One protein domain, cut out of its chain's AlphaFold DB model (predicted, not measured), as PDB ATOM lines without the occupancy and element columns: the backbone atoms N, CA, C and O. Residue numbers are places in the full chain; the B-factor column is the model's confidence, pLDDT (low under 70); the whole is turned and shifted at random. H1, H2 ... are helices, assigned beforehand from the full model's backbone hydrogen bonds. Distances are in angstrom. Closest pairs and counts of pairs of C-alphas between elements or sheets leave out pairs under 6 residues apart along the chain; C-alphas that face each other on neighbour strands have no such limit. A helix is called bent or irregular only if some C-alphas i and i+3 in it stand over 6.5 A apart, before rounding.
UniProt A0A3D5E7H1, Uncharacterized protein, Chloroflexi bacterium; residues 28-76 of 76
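What this domain is: This is residues 28 to 76 of the 76 residues of an uncharacterized protein of Chloroflexi bacterium (UniProt A0A3D5E7H1). The chain runs as an open zigzag of three helical rods: the longest helix, H2, is sharply bent into two arms that make a V, and H1 makes a second corner where its end meets the first arm, H2a. Residues 28 to 42, of which 29 to 42 belong to H1, stick out free, and so do residues 69 to 76, of which 69 to 74 belong to H2. The printed part has 49 residues with two named helices, H1 then H2, and no named strand, and its class is all helix. It is loose, with a radius of gyration of the C-alphas of 13.2 A, and spans 35 by 23 by 22 A.

Where its parts are: Find C-alpha 49 at (-23.367, -17.141, -50.015), where H2, residues 49 to 74, begins. By its hydrogen bonds it was assigned as one helix, but it is bent: C-alphas 59 and 62 are 9.2 A apart. Arm H2a is residues 49 to 59, 15.3 A long; arm H2b is residues 62 to 74, 20.2 A long, and ends at C-alpha 74 at (-28.502, 2.379, -45.476). H2b is itself irregular, with C-alphas 62 and 65 lying 7.6 A apart. Look back to C-alpha 29 at (-20.682, -7.647, -20.144); from there H1, residues 29 to 45, runs 24.0 A.

How they stand to each other: H2a and H2b are close but not clearly touching; their closest C-alphas, of Glu 57 and Phe 64, are 5.5 A apart. They run opposite ways at a steep tilt of 63 degrees. H1 and H2a are close but not clearly touching, with the C-alphas of Ile 44 and Ala 52 closest at 6.2 A. They run opposite ways at a steep tilt of 49 degrees. H1 and H2b are apart. In H1 and H2a every O i to N i+4 pair is within hydrogen-bond range; in H2b 8 of 9 are.

The domain as a whole: The outline is elongated, but only just; the two C-alphas farthest apart, of Ser 28 and Thr 65, lie 35.7 A apart. The printed part has no cut, and the link from H1 to H2 is tight. The mean pLDDT of the printed part is 96.6, and residue 76, the chain's last, is under 70.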
ATOM      1  N   SER A  28     -16.248  -8.383 -18.293       98.00
ATOM      2  CA  SER A  28     -17.291  -7.367 -18.353       98.00
ATOM      3  C   SER A  28     -18.359  -7.798 -19.361       98.00
ATOM      4  O   SER A  28     -18.048  -8.436 -20.367       98.00
ATOM      5  N   THR A  29     -19.616  -7.391 -19.159       97.12
ATOM      6  CA  THR A  29     -20.682  -7.647 -20.144       97.12
ATOM      7  C   THR A  29     -20.304  -7.126 -21.531       97.12
ATOM      8  O   THR A  29     -20.630  -7.754 -22.531       97.12
ATOM      9  N   LYS A  30     -19.565  -6.011 -21.609       97.94
ATOM     10  CA  LYS A  30     -19.087  -5.455 -22.878       97.94
ATOM     11  C   LYS A  30     -18.083  -6.379 -23.572       97.94
ATOM     12  O   LYS A  30     -18.165  -6.554 -24.783       97.94
ATOM     13  N   ASP A  31     -17.138  -6.942 -22.824       97.75
ATOM     14  CA  ASP A  31     -16.151  -7.871 -23.381       97.75
ATOM     15  C   ASP A  31     -16.792  -9.192 -23.795       97.75
ATOM     16  O   ASP A  31     -16.460  -9.704 -24.859       97.75
ATOM     17  N   LEU A  32     -17.748  -9.689 -23.005       97.38
ATOM     18  CA  LEU A  32     -18.527 -10.877 -23.344       97.38
ATOM     19  C   LEU A  32     -19.335 -10.669 -24.630       97.38
ATOM     20  O   LEU A  32     -19.271 -11.504 -25.525       97.38
ATOM     21  N   VAL A  33     -20.049  -9.542 -24.742       97.62
ATOM     22  CA  VAL A  33     -20.797  -9.187 -25.960       97.62
ATOM     23  C   VAL A  33     -19.858  -9.139 -27.155       97.62
ATOM     24  O   VAL A  33     -20.145  -9.781 -28.153       97.62
ATOM     25  N   ARG A  34     -18.709  -8.456 -27.042       97.88
ATOM     26  CA  ARG A  34     -17.720  -8.416 -28.126       97.88
ATOM     27  C   ARG A  34     -17.273  -9.819 -28.535       97.88
ATOM     28  O   ARG A  34     -17.282 -10.115 -29.717       97.88
ATOM     29  N   TYR A  35     -16.909 -10.669 -27.575       96.69
ATOM     30  CA  TYR A  35     -16.433 -12.019 -27.873       96.69
ATOM     31  C   TYR A  35     -17.478 -12.836 -28.642       96.69
ATOM     32  O   TYR A  35     -17.149 -13.469 -29.638       96.69
ATOM     33  N   VAL A  36     -18.741 -12.791 -28.209       97.25
ATOM     34  CA  VAL A  36     -19.835 -13.509 -28.879       97.25
ATOM     35  C   VAL A  36     -20.151 -12.895 -30.242       97.25
ATOM     36  O   VAL A  36     -20.358 -13.632 -31.197       97.25
ATOM     37  N   THR A  37     -20.166 -11.566 -30.363       98.00
ATOM     38  CA  THR A  37     -20.388 -10.889 -31.648       98.00
ATOM     39  C   THR A  37     -19.306 -11.246 -32.662       98.00
ATOM     40  O   THR A  37     -19.640 -11.573 -33.796       98.00
ATOM     41  N   ASP A  38     -18.035 -11.227 -32.256       98.12
ATOM     42  CA  ASP A  38     -16.913 -11.569 -33.131       98.12
ATOM     43  C   ASP A  38     -16.994 -13.044 -33.577       98.12
ATOM     44  O   ASP A  38     -16.818 -13.334 -34.758       98.12
ATOM     45  N   ASP A  39     -17.328 -13.967 -32.665       98.06
ATOM     46  CA  ASP A  39     -17.497 -15.397 -32.971       98.06
ATOM     47  C   ASP A  39     -18.682 -15.654 -33.921       98.06
ATOM     48  O   ASP A  39     -18.563 -16.410 -34.887       98.06
ATOM     49  N   MET A  40     -19.810 -14.968 -33.708       98.25
ATOM     50  CA  MET A  40     -20.972 -15.046 -34.601       98.25
ATOM     51  C   MET A  40     -20.677 -14.469 -35.989       98.25
ATOM     52  O   MET A  40     -21.097 -15.054 -36.988       98.25
ATOM     53  N   GLN A  41     -19.940 -13.357 -36.066       98.19
ATOM     54  CA  GLN A  41     -19.519 -12.780 -37.343       98.19
ATOM     55  C   GLN A  41     -18.566 -13.726 -38.082       98.19
ATOM     56  O   GLN A  41     -18.747 -13.992 -39.265       98.19
ATOM     57  N   GLU A  42     -17.582 -14.299 -37.384       98.38
ATOM     58  CA  GLU A  42     -16.657 -15.259 -37.989       98.38
ATOM     59  C   GLU A  42     -17.390 -16.518 -38.476       98.38
ATOM     60  O   GLU A  42     -17.031 -17.089 -39.508       98.38
ATOM     61  N   TRP A  43     -18.413 -16.972 -37.750       98.31
ATOM     62  CA  TRP A  43     -19.242 -18.095 -38.173       98.31
ATOM     63  C   TRP A  43     -20.010 -17.791 -39.464       98.31
ATOM     64  O   TRP A  43     -19.879 -18.569 -40.413       98.31
ATOM     65  N   ILE A  44     -20.750 -16.676 -39.538       98.25
ATOM     66  CA  ILE A  44     -21.535 -16.346 -40.739       98.25
ATOM     67  C   ILE A  44     -20.622 -16.083 -41.949       98.25
ATOM     68  O   ILE A  44     -20.922 -16.533 -43.052       98.25
ATOM     69  N   ASP A  45     -19.447 -15.473 -41.741       98.12
ATOM     70  CA  ASP A  45     -18.456 -15.203 -42.795       98.12
ATOM     71  C   ASP A  45     -17.827 -16.481 -43.384       98.12
ATOM     72  O   ASP A  45     -17.301 -16.467 -44.501       98.12
ATOM     73  N   LYS A  46     -17.848 -17.599 -42.644       98.25
ATOM     74  CA  LYS A  46     -17.354 -18.904 -43.122       98.25
ATOM     75  C   LYS A  46     -18.354 -19.635 -44.013       98.25
ATOM     76  O   LYS A  46     -17.962 -20.604 -44.671       98.25
ATOM     77  N   LEU A  47     -19.620 -19.230 -44.010       98.50
ATOM     78  CA  LEU A  47     -20.654 -19.860 -44.820       98.50
ATOM     79  C   LEU A  47     -20.505 -19.476 -46.294       98.50
ATOM     80  O   LEU A  47     -19.954 -18.433 -46.651       98.50
ATOM     81  N   THR A  48     -21.001 -20.335 -47.187       98.50
ATOM     82  CA  THR A  48     -21.153 -19.926 -48.586       98.50
ATOM     83  C   THR A  48     -22.267 -18.887 -48.696       98.50
ATOM     84  O   THR A  48     -23.127 -18.807 -47.824       98.50
ATOM     85  N   PHE A  49     -22.297 -18.119 -49.789       98.12
ATOM     86  CA  PHE A  49     -23.367 -17.141 -50.015       98.12
ATOM     87  C   PHE A  49     -24.767 -17.758 -49.865       98.12
ATOM     88  O   PHE A  49     -25.612 -17.175 -49.201       98.12
ATOM     89  N   ASN A  50     -24.999 -18.942 -50.446       98.19
ATOM     90  CA  ASN A  50     -26.304 -19.599 -50.365       98.19
ATOM     91  C   ASN A  50     -26.625 -20.058 -48.940       98.19
ATOM     92  O   ASN A  50     -27.751 -19.866 -48.500       98.19
ATOM     93  N   ASP A  51     -25.653 -20.639 -48.229       98.50
ATOM     94  CA  ASP A  51     -25.874 -21.106 -46.855       98.50
ATOM     95  C   ASP A  51     -26.151 -19.922 -45.918       98.50
ATOM     96  O   ASP A  51     -27.107 -19.955 -45.154       98.50
ATOM     97  N   ALA A  52     -25.378 -18.836 -46.035       98.31
ATOM     98  CA  ALA A  52     -25.617 -17.612 -45.276       98.31
ATOM     99  C   ALA A  52     -26.989 -17.005 -45.595       98.31
ATOM    100  O   ALA A  52     -27.682 -16.555 -44.689       98.31
ATOM    101  N   LEU A  53     -27.398 -17.001 -46.868       97.88
ATOM    102  CA  LEU A  53     -28.691 -16.450 -47.269       97.88
ATOM    103  C   LEU A  53     -29.856 -17.239 -46.665       97.88
ATOM    104  O   LEU A  53     -30.806 -16.616 -46.209       97.88
ATOM    105  N   VAL A  54     -29.759 -18.572 -46.614       98.25
ATOM    106  CA  VAL A  54     -30.762 -19.425 -45.956       98.25
ATOM    107  C   VAL A  54     -30.838 -19.119 -44.461       98.25
ATOM    108  O   VAL A  54     -31.927 -18.879 -43.961       98.25
ATOM    109  N   GLU A  55     -29.704 -19.048 -43.757       97.94
ATOM    110  CA  GLU A  55     -29.678 -18.719 -42.320       97.94
ATOM    111  C   GLU A  55     -30.289 -17.334 -42.031       97.94
ATOM    112  O   GLU A  55     -31.036 -17.155 -41.069       97.94
ATOM    113  N   ILE A  56     -29.997 -16.341 -42.880       97.88
ATOM    114  CA  ILE A  56     -30.540 -14.982 -42.749       97.88
ATOM    115  C   ILE A  56     -32.046 -14.967 -43.059       97.88
ATOM    116  O   ILE A  56     -32.808 -14.350 -42.314       97.88
ATOM    117  N   GLU A  57     -32.486 -15.641 -44.124       98.06
ATOM    118  CA  GLU A  57     -33.905 -15.759 -44.486       98.06
ATOM    119  C   GLU A  57     -34.699 -16.467 -43.384       98.06
ATOM    120  O   GLU A  57     -35.748 -15.974 -42.987       98.06
ATOM    121  N   GLU A  58     -34.178 -17.556 -42.817       97.62
ATOM    122  CA  GLU A  58     -34.818 -18.271 -41.708       97.62
ATOM    123  C   GLU A  58     -34.890 -17.432 -40.423       97.62
ATOM    124  O   GLU A  58     -35.866 -17.536 -39.678       97.62
ATOM    125  N   TYR A  59     -33.887 -16.589 -40.149       97.44
ATOM    126  CA  TYR A  59     -33.886 -15.718 -38.971       97.44
ATOM    127  C   TYR A  59     -34.896 -14.569 -39.075       97.44
ATOM    128  O   TYR A  59     -35.599 -14.276 -38.105       97.44
ATOM    129  N   PHE A  60     -34.944 -13.894 -40.228       97.88
ATOM    130  CA  PHE A  60     -35.843 -12.756 -40.441       97.88
ATOM    131  C   PHE A  60     -37.248 -13.173 -40.893       97.88
ATOM    132  O   PHE A  60     -38.183 -12.390 -40.721       97.88
ATOM    133  N   ASP A  61     -37.405 -14.391 -41.414       97.38
ATOM    134  CA  ASP A  61     -38.667 -15.009 -41.829       97.38
ATOM    135  C   ASP A  61     -39.513 -14.049 -42.691       97.38
ATOM    136  O   ASP A  61     -39.067 -13.593 -43.749       97.38
ATOM    137  N   GLU A  62     -40.704 -13.657 -42.227       97.50
ATOM    138  CA  GLU A  62     -41.597 -12.750 -42.957       97.50
ATOM    139  C   GLU A  62     -40.998 -11.354 -43.222       97.50
ATOM    140  O   GLU A  62     -41.407 -10.686 -44.172       97.50
ATOM    141  N   TYR A  63     -39.999 -10.929 -42.441       97.69
ATOM    142  CA  TYR A  63     -39.335  -9.626 -42.564       97.69
ATOM    143  C   TYR A  63     -38.094  -9.652 -43.459       97.69
ATOM    144  O   TYR A  63     -37.430  -8.625 -43.613       97.69
ATOM    145  N   PHE A  64     -37.743 -10.795 -44.055       97.56
ATOM    146  CA  PHE A  64     -36.495 -10.934 -44.806       97.56
ATOM    147  C   PHE A  64     -36.368  -9.925 -45.959       97.56
ATOM    148  O   PHE A  64     -35.329  -9.285 -46.116       97.56
ATOM    149  N   THR A  65     -37.442  -9.716 -46.730       97.06
ATOM    150  CA  THR A  65     -37.426  -8.759 -47.853       97.06
ATOM    151  C   THR A  65     -37.292  -7.314 -47.368       97.06
ATOM    152  O   THR A  65     -36.445  -6.585 -47.875       97.06
ATOM    153  N   GLU A  66     -38.066  -6.917 -46.352       97.81
ATOM    154  CA  GLU A  66     -37.990  -5.566 -45.771       97.81
ATOM    155  C   GLU A  66     -36.597  -5.284 -45.188       97.81
ATOM    156  O   GLU A  66     -36.057  -4.192 -45.352       97.81
ATOM    157  N   THR A  67     -35.982  -6.297 -44.572       96.62
ATOM    158  CA  THR A  67     -34.624  -6.209 -44.020       96.62
ATOM    159  C   THR A  67     -33.581  -5.988 -45.118       96.62
ATOM    160  O   THR A  67     -32.670  -5.179 -44.945       96.62
ATOM    161  N   ILE A  68     -33.699  -6.673 -46.263       96.94
ATOM    162  CA  ILE A  68     -32.810  -6.445 -47.413       96.94
ATOM    163  C   ILE A  68     -32.948  -5.008 -47.920       96.94
ATOM    164  O   ILE A  68     -31.931  -4.348 -48.144       96.94
ATOM    165  N   ASP A  69     -34.182  -4.527 -48.085       97.12
ATOM    166  CA  ASP A  69     -34.445  -3.171 -48.566       97.12
ATOM    167  C   ASP A  69     -33.836  -2.127 -47.614       97.12
ATOM    168  O   ASP A  69     -33.108  -1.238 -48.061       97.12
ATOM    169  N   GLU A  70     -34.022  -2.288 -46.299       96.75
ATOM    170  CA  GLU A  70     -33.416  -1.418 -45.283       96.75
ATOM    171  C   GLU A  70     -31.882  -1.416 -45.367       96.75
ATOM    172  O   GLU A  70     -31.249  -0.358 -45.290       96.75
ATOM    173  N   VAL A  71     -31.251  -2.581 -45.541       96.31
ATOM    174  CA  VAL A  71     -29.789  -2.665 -45.670       96.31
ATOM    175  C   VAL A  71     -29.309  -1.942 -46.928       96.31
ATOM    176  O   VAL A  71     -28.349  -1.177 -46.849       96.31
ATOM    177  N   ILE A  72     -29.973  -2.136 -48.072       96.56
ATOM    178  CA  ILE A  72     -29.611  -1.475 -49.335       96.56
ATOM    179  C   ILE A  72     -29.755   0.049 -49.219       96.56
ATOM    180  O   ILE A  72     -28.889   0.784 -49.690       96.56
ATOM    181  N   GLU A  73     -30.810   0.544 -48.569       96.56
ATOM    182  CA  GLU A  73     -31.013   1.983 -48.371       96.56
ATOM    183  C   GLU A  73     -29.933   2.617 -47.477       96.56
ATOM    184  O   GLU A  73     -29.495   3.746 -47.729       96.56
ATOM    185  N   ASN A  74     -29.484   1.894 -46.447       94.12
ATOM    186  CA  ASN A  74     -28.502   2.379 -45.476       94.12
ATOM    187  C   ASN A  74     -27.039   2.182 -45.909       94.12
ATOM    188  O   ASN A  74     -26.148   2.854 -45.384       94.12
ATOM    189  N   VAL A  75     -26.779   1.287 -46.864       90.62
ATOM    190  CA  VAL A  75     -25.446   0.969 -47.389       90.62
ATOM    191  C   VAL A  75     -25.388   1.378 -48.865       90.62
ATOM    192  O   VAL A  75     -25.522   0.548 -49.758       90.62
ATOM    193  N   ASN A  76     -25.200   2.678 -49.118       56.06
ATOM    194  CA  ASN A  76     -24.902   3.213 -50.457       56.06
ATOM    195  C   ASN A  76     -23.394   3.267 -50.730       56.06
ATOM    196  O   ASN A  76     -22.662   3.815 -49.872       56.06
TER     197      ASN A  76